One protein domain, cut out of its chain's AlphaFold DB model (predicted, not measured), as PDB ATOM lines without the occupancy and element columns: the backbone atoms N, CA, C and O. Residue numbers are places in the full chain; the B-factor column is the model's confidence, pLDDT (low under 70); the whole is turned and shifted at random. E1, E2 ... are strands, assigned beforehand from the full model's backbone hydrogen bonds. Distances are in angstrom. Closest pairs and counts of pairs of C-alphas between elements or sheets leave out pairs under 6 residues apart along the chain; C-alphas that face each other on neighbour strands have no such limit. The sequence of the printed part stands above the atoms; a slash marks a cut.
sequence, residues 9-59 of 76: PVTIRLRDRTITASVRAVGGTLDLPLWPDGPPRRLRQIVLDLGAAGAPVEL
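Overview. This is residues 9 to 59 of the 76 residues of an uncharacterized protein of Methylobacterium sp. (strain 4-46) (UniProt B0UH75). Two antiparallel hairpins make an L-shaped, open ribbon: the long strand E2 bends sharply at residue 22, its first part pairing with E1 in one arm and its second part with E3 in the longer arm, and the short E4 is added along the other side of E3. The tips of the two hairpins stick out, residues 13 to 18 at the first and residues 34 to 39 at the second. The printed part has 51 residues, with no named helix and four named strands, E1, E2, E3 and E4 along the chain, and the class is all strand. They form one strongly twisted antiparallel sheet in the order E1, E2, E3, E4, a meander, each strand the antiparallel neighbour of the one before. The whole is loose, with a radius of gyration of the C-alphas of 13.9 A, and elongated, spanning 43 by 27 by 16 A.

Along the chain. E1 is residues 9 to 14, 16.4 A from first to last C-alpha, and begins with C-alpha 9 at (142.891, 231.342, 106.493). E2 is residues 17 to 31, 28.6 A long, and ends with C-alpha 31 at (128.542, 253.324, 110.204). E3 is residues 42 to 49, 22.8 A long. E4 is residues 57 to 59, 6.5 A long, and ends with C-alpha 59 at (132.958, 242.019, 102.114).

Arrangement. E1 is an edge strand and forms a hairpin with E2 through a tight link of 2 residues. The C-alphas of Pro 9 and Ser 22 face each other at 4.4 A, and N 12 and O 19 are within hydrogen-bond range at 2.8 A. E2 bends by 98 degrees at residue 22, and its pairing is staggered: residues 17 to 22 pair with E1 and residues 22 to 31 with E3. E2 and E3 form a second hairpin, with 135 degrees between their directions. The C-alphas of Asp 31 and Arg 42 face each other at 4.5 A; N 30 and O 43 are 2.9 A apart and N 49 and O 22 are 2.8 A apart, both within hydrogen-bond range. E3 and E4 form a third hairpin, with 163 degrees between their directions. There the C-alphas of Val 47 and Glu 58 face each other at 4.5 A, and N 46 and O 59 are within hydrogen-bond range at 2.8 A. E4 is the other edge strand. E1 is apart from E3 and from E4.

Size, cuts and confidence. The two C-alphas farthest apart are those of Pro 36 and Ala 52, at 43.2 A. Without the stretches that stand free, the body of 39 residues spans 36 by 16 by 13 A. The printed part has no cut and no long link; E2 to E3, with 10 residues between them, and E3 to E4, with 7, are short links. The mean pLDDT of the printed part is 85.8, and residues 52 to 54 are under 70.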
ATOM      1  N   PRO A   9     143.921 232.178 107.082       87.31
ATOM      2  CA  PRO A   9     142.891 231.342 106.493       87.31
ATOM      3  C   PRO A   9     141.580 231.549 107.250       87.31
ATOM      4  O   PRO A   9     141.542 231.528 108.481       87.31
ATOM      5  N   VAL A  10     140.500 231.734 106.505       87.31
ATOM      6  CA  VAL A  10     139.146 231.884 107.030       87.31
ATOM      7  C   VAL A  10     138.200 230.946 106.304       87.31
ATOM      8  O   VAL A  10     138.392 230.593 105.139       87.31
ATOM      9  N   THR A  11     137.154 230.544 107.015       86.75
ATOM     10  CA  THR A  11     136.059 229.755 106.462       86.75
ATOM     11  C   THR A  11     134.791 230.584 106.521       86.75
ATOM     12  O   THR A  11     134.426 231.096 107.577       86.75
ATOM     13  N   ILE A  12     134.109 230.703 105.388       85.06
ATOM     14  CA  ILE A  12     132.858 231.445 105.265       85.06
ATOM     15  C   ILE A  12     131.757 230.449 104.992       85.06
ATOM     16  O   ILE A  12     131.808 229.687 104.026       85.06
ATOM     17  N   ARG A  13     130.745 230.471 105.850       85.88
ATOM     18  CA  ARG A  13     129.583 229.607 105.717       85.88
ATOM     19  C   ARG A  13     128.408 230.407 105.173       85.88
ATOM     20  O   ARG A  13     127.885 231.294 105.841       85.88
ATOM     21  N   LEU A  14     127.995 230.076 103.957       83.62
ATOM     22  CA  LEU A  14     126.830 230.631 103.278       83.62
ATOM     23  C   LEU A  14     125.728 229.571 103.265       83.62
ATOM     24  O   LEU A  14     125.648 228.778 102.332       83.62
ATOM     25  N   ARG A  15     124.888 229.548 104.305       87.62
ATOM     26  CA  ARG A  15     123.834 228.531 104.499       87.62
ATOM     27  C   ARG A  15     124.387 227.094 104.420       87.62
ATOM     28  O   ARG A  15     124.963 226.615 105.397       87.62
ATOM     29  N   ASP A  16     124.200 226.428 103.284       91.12
ATOM     30  CA  ASP A  16     124.609 225.056 102.965       91.12
ATOM     31  C   ASP A  16     125.992 224.967 102.297       91.12
ATOM     32  O   ASP A  16     126.519 223.871 102.110       91.12
ATOM     33  N   ARG A  17     126.603 226.107 101.961       86.50
ATOM     34  CA  ARG A  17     127.906 226.176 101.293       86.50
ATOM     35  C   ARG A  17     128.995 226.661 102.235       86.50
ATOM     36  O   ARG A  17     128.790 227.571 103.035       86.50
ATOM     37  N   THR A  18     130.180 226.094 102.066       89.00
ATOM     38  CA  THR A  18     131.390 226.496 102.781       89.00
ATOM     39  C   THR A  18     132.431 226.938 101.767       89.00
ATOM     40  O   THR A  18     132.697 226.223 100.804       89.00
ATOM     41  N   ILE A  19     133.006 228.117 101.985       87.56
ATOM     42  CA  ILE A  19     134.043 228.702 101.139       87.56
ATOM     43  C   ILE A  19     135.278 228.927 102.005       87.56
ATOM     44  O   ILE A  19     135.191 229.553 103.060       87.56
ATOM     45  N   THR A  20     136.424 228.435 101.549       89.44
ATOM     46  CA  THR A  20     137.721 228.704 102.177       89.44
ATOM     47  C   THR A  20     138.383 229.877 101.466       89.44
ATOM     48  O   THR A  20     138.407 229.920 100.236       89.44
ATOM     49  N   ALA A  21     138.913 230.824 102.231       89.75
ATOM     50  CA  ALA A  21     139.587 232.010 101.713       89.75
ATOM     51  C   ALA A  21     140.761 232.399 102.617       89.75
ATOM     52  O   ALA A  21     140.897 231.883 103.726       89.75
ATOM     53  N   SER A  22     141.586 233.341 102.172       91.06
ATOM     54  CA  SER A  22     142.565 234.019 103.028       91.06
ATOM     55  C   SER A  22     142.200 235.489 103.183       91.06
ATOM     56  O   SER A  22     141.844 236.146 102.205       91.06
ATOM     57  N   VAL A  23     142.315 236.037 104.392       90.19
ATOM     58  CA  VAL A  23     142.219 237.491 104.583       90.19
ATOM     59  C   VAL A  23     143.442 238.140 103.951       90.19
ATOM     60  O   VAL A  23     144.576 237.851 104.332       90.19
ATOM     61  N   ARG A  24     143.193 239.014 102.976       88.88
ATOM     62  CA  ARG A  24     144.222 239.761 102.249       88.88
ATOM     63  C   ARG A  24     144.433 241.154 102.831       88.88
ATOM     64  O   ARG A  24     145.558 241.643 102.859       88.88
ATOM     65  N   ALA A  25     143.349 241.800 103.253       88.69
ATOM     66  CA  ALA A  25     143.390 243.098 103.910       88.69
ATOM     67  C   ALA A  25     142.153 243.304 104.786       88.69
ATOM     68  O   ALA A  25     141.062 242.832 104.461       88.69
ATOM     69  N   VAL A  26     142.325 244.069 105.860       88.69
ATOM     70  CA  VAL A  26     141.224 244.629 106.645       88.69
ATOM     71  C   VAL A  26     141.188 246.130 106.388       88.69
ATOM     72  O   VAL A  26     142.209 246.818 106.470       88.69
ATOM     73  N   GLY A  27     140.020 246.616 105.986       88.94
ATOM     74  CA  GLY A  27     139.817 247.984 105.544       88.94
ATOM     75  C   GLY A  27     139.113 248.862 106.574       88.94
ATOM     76  O   GLY A  27     139.208 248.664 107.793       88.94
ATOM     77  N   GLY A  28     138.426 249.878 106.056       90.44
ATOM     78  CA  GLY A  28     137.745 250.888 106.859       90.44
ATOM     79  C   GLY A  28     136.495 250.372 107.569       90.44
ATOM     80  O   GLY A  28     136.074 249.225 107.410       90.44
ATOM     81  N   THR A  29     135.898 251.263 108.354       91.94
ATOM     82  CA  THR A  29     134.574 251.072 108.949       91.94
ATOM     83  C   THR A  29     133.538 251.905 108.222       91.94
ATOM     84  O   THR A  29     133.836 253.017 107.789       91.94
ATOM     85  N   LEU A  30     132.316 251.390 108.154       92.19
ATOM     86  CA  LEU A  30     131.142 252.112 107.689       92.19
ATOM     87  C   LEU A  30     130.076 252.060 108.782       92.19
ATOM     88  O   LEU A  30     129.616 250.980 109.148       92.19
ATOM     89  N   ASP A  31     129.683 253.220 109.298       91.06
ATOM     90  CA  ASP A  31     128.542 253.324 110.204       91.06
ATOM     91  C   ASP A  31     127.249 253.278 109.376       91.06
ATOM     92  O   ASP A  31     127.059 254.074 108.452       91.06
ATOM     93  N   LEU A  32     126.370 252.317 109.670       88.44
ATOM     94  CA  LEU A  32     125.064 252.241 109.025       88.44
ATOM     95  C   LEU A  32     124.102 253.264 109.644       88.44
ATOM     96  O   LEU A  32     124.184 253.532 110.845       88.44
ATOM     97  N   PRO A  33     123.145 253.792 108.858       84.31
ATOM     98  CA  PRO A  33     122.081 254.626 109.397       84.31
ATOM     99  C   PRO A  33     121.351 253.903 110.531       84.31
ATOM    100  O   PRO A  33     121.068 252.705 110.430       84.31
ATOM    101  N   LEU A  34     121.016 254.643 111.589       78.88
ATOM    102  CA  LEU A  34     120.149 254.133 112.645       78.88
ATOM    103  C   LEU A  34     118.799 253.751 112.037       78.88
ATOM    104  O   LEU A  34     118.097 254.590 111.470       78.88
ATOM    105  N   TRP A  35     118.440 252.475 112.158       77.88
ATOM    106  CA  TRP A  35     117.057 252.063 111.967       77.88
ATOM    107  C   TRP A  35     116.259 252.376 113.234       77.88
ATOM    108  O   TRP A  35     116.821 252.241 114.320       77.88
ATOM    109  N   PRO A  36     114.976 252.774 113.109       75.06
ATOM    110  CA  PRO A  36     114.168 253.266 114.230       75.06
ATOM    111  C   PRO A  36     114.172 252.361 115.469       75.06
ATOM    112  O   PRO A  36     114.171 252.866 116.584       75.06
ATOM    113  N   ASP A  37     114.263 251.044 115.265       77.69
ATOM    114  CA  ASP A  37     114.161 250.036 116.326       77.69
ATOM    115  C   ASP A  37     115.425 249.166 116.463       77.69
ATOM    116  O   ASP A  37     115.392 248.089 117.061       77.69
ATOM    117  N   GLY A  38     116.544 249.582 115.861       71.06
ATOM    118  CA  GLY A  38     117.767 248.782 115.796       71.06
ATOM    119  C   GLY A  38     118.934 249.402 116.565       71.06
ATOM    120  O   GLY A  38     119.083 250.625 116.562       71.06
ATOM    121  N   PRO A  39     119.823 248.588 117.171       76.81
ATOM    122  CA  PRO A  39     121.086 249.111 117.668       76.81
ATOM    123  C   PRO A  39     121.904 249.697 116.503       76.81
ATOM    124  O   PRO A  39     121.786 249.224 115.364       76.81
ATOM    125  N   PRO A  40     122.752 250.708 116.760       80.81
ATOM    126  CA  PRO A  40     123.681 251.201 115.753       80.81
ATOM    127  C   PRO A  40     124.573 250.049 115.282       80.81
ATOM    128  O   PRO A  40     125.113 249.293 116.091       80.81
ATOM    129  N   ARG A  41     124.712 249.907 113.962       86.69
ATOM    130  CA  ARG A  41     125.533 248.862 113.344       86.69
ATOM    131  C   ARG A  41     126.711 249.492 112.635       86.69
ATOM    132  O   ARG A  41     126.550 250.437 111.863       86.69
ATOM    133  N   ARG A  42     127.886 248.923 112.873       90.50
ATOM    134  CA  ARG A  42     129.127 249.296 112.209       90.50
ATOM    135  C   ARG A  42     129.606 248.116 111.393       90.50
ATOM    136  O   ARG A  42     129.743 247.012 111.914       90.50
ATOM    137  N   LEU A  43     129.852 248.354 110.114       92.00
ATOM    138  CA  LEU A  43     130.436 247.364 109.229       92.00
ATOM    139  C   LEU A  43     131.948 247.557 109.163       92.00
ATOM    140  O   LEU A  43     132.432 248.686 109.081       92.00
ATOM    141  N   ARG A  44     132.684 246.452 109.133       91.25
ATOM    142  CA  ARG A  44     134.114 246.386 108.848       91.25
ATOM    143  C   ARG A  44     134.328 245.805 107.459       91.25
ATOM    144  O   ARG A  44     133.812 244.732 107.144       91.25
ATOM    145  N   GLN A  45     135.130 246.489 106.654       92.31
ATOM    146  CA  GLN A  45     135.555 245.993 105.352       92.31
ATOM    147  C   GLN A  45     136.615 244.896 105.512       92.31
ATOM    148  O   GLN A  45     137.622 245.089 106.199       92.31
ATOM    149  N   ILE A  46     136.425 243.766 104.838       90.62
ATOM    150  CA  ILE A  46     137.379 242.659 104.766       90.62
ATOM    151  C   ILE A  46     137.549 242.279 103.300       90.62
ATOM    152  O   ILE A  46     136.579 241.999 102.600       90.62
ATOM    153  N   VAL A  47     138.798 242.253 102.842       90.50
ATOM    154  CA  VAL A  47     139.156 241.801 101.499       90.50
ATOM    155  C   VAL A  47     139.700 240.390 101.594       90.50
ATOM    156  O   VAL A  47     140.661 240.121 102.320       90.50
ATOM    157  N   LEU A  48     139.092 239.497 100.828       90.62
ATOM    158  CA  LEU A  48     139.409 238.086 100.796       90.62
ATOM    159  C   LEU A  48     140.076 237.711  99.486       90.62
ATOM    160  O   LEU A  48     139.691 238.170  98.412       90.62
ATOM    161  N   ASP A  49     141.049 236.826  99.599       90.50
ATOM    162  CA  ASP A  49     141.654 236.121  98.488       90.50
ATOM    163  C   ASP A  49     141.084 234.698  98.439       90.50
ATOM    164  O   ASP A  49     141.206 233.933  99.400       90.50
ATOM    165  N   LEU A  50     140.426 234.358  97.329       86.38
ATOM    166  CA  LEU A  50     139.865 233.028  97.066       86.38
ATOM    167  C   LEU A  50     140.870 232.113  96.338       86.38
ATOM    168  O   LEU A  50     140.508 231.041  95.851       86.38
ATOM    169  N   GLY A  51     142.136 232.528  96.260       81.62
ATOM    170  CA  GLY A  51     143.198 231.827  95.556       81.62
ATOM    171  C   GLY A  51     143.094 231.989  94.040       81.62
ATOM    172  O   GLY A  51     142.548 232.960  93.523       81.62
ATOM    173  N   ALA A  52     143.602 230.998  93.303       69.44
ATOM    174  CA  ALA A  52     143.711 231.032  91.839       69.44
ATOM    175  C   ALA A  52     142.363 231.109  91.085       69.44
ATOM    176  O   ALA A  52     142.349 231.225  89.863       69.44
ATOM    177  N   ALA A  53     141.235 231.020  91.795       62.38
ATOM    178  CA  ALA A  53     139.901 230.931  91.218       62.38
ATOM    179  C   ALA A  53     139.236 232.294  90.928       62.38
ATOM    180  O   ALA A  53     138.167 232.306  90.319       62.38
ATOM    181  N   GLY A  54     139.816 233.435  91.326       67.81
ATOM    182  CA  GLY A  54     139.186 234.728  91.038       67.81
ATOM    183  C   GLY A  54     139.904 235.969  91.558       67.81
ATOM    184  O   GLY A  54     140.912 235.897  92.252       67.81
ATOM    185  N   ALA A  55     139.357 237.134  91.198       84.06
ATOM    186  CA  ALA A  55     139.775 238.417  91.752       84.06
ATOM    187  C   ALA A  55     139.449 238.502  93.259       84.06
ATOM    188  O   ALA A  55     138.496 237.857  93.709       84.06
ATOM    189  N   PRO A  56     140.192 239.310  94.042       87.25
ATOM    190  CA  PRO A  56     139.888 239.533  95.451       87.25
ATOM    191  C   PRO A  56     138.449 240.009  95.656       87.25
ATOM    192  O   PRO A  56     137.962 240.864  94.914       87.25
ATOM    193  N   VAL A  57     137.790 239.480  96.683       89.81
ATOM    194  CA  VAL A  57     136.398 239.800  97.009       89.81
ATOM    195  C   VAL A  57     136.353 240.716  98.218       89.81
ATOM    196  O   VAL A  57     136.978 240.443  99.241       89.81
ATOM    197  N   GLU A  58     135.588 241.794  98.110       91.56
ATOM    198  CA  GLU A  58     135.344 242.725  99.202       91.56
ATOM    199  C   GLU A  58     134.035 242.386  99.918       91.56
ATOM    200  O   GLU A  58     132.982 242.275  99.290       91.56
ATOM    201  N   LEU A  59     134.103 242.239 101.240       89.81
ATOM    202  CA  LEU A  59     132.958 242.019 102.114       89.81
ATOM    203  C   LEU A  59     132.876 243.112 103.176       89.81
ATOM    204  O   LEU A  59     133.893 243.599 103.663       89.81
TER     205      LEU A  59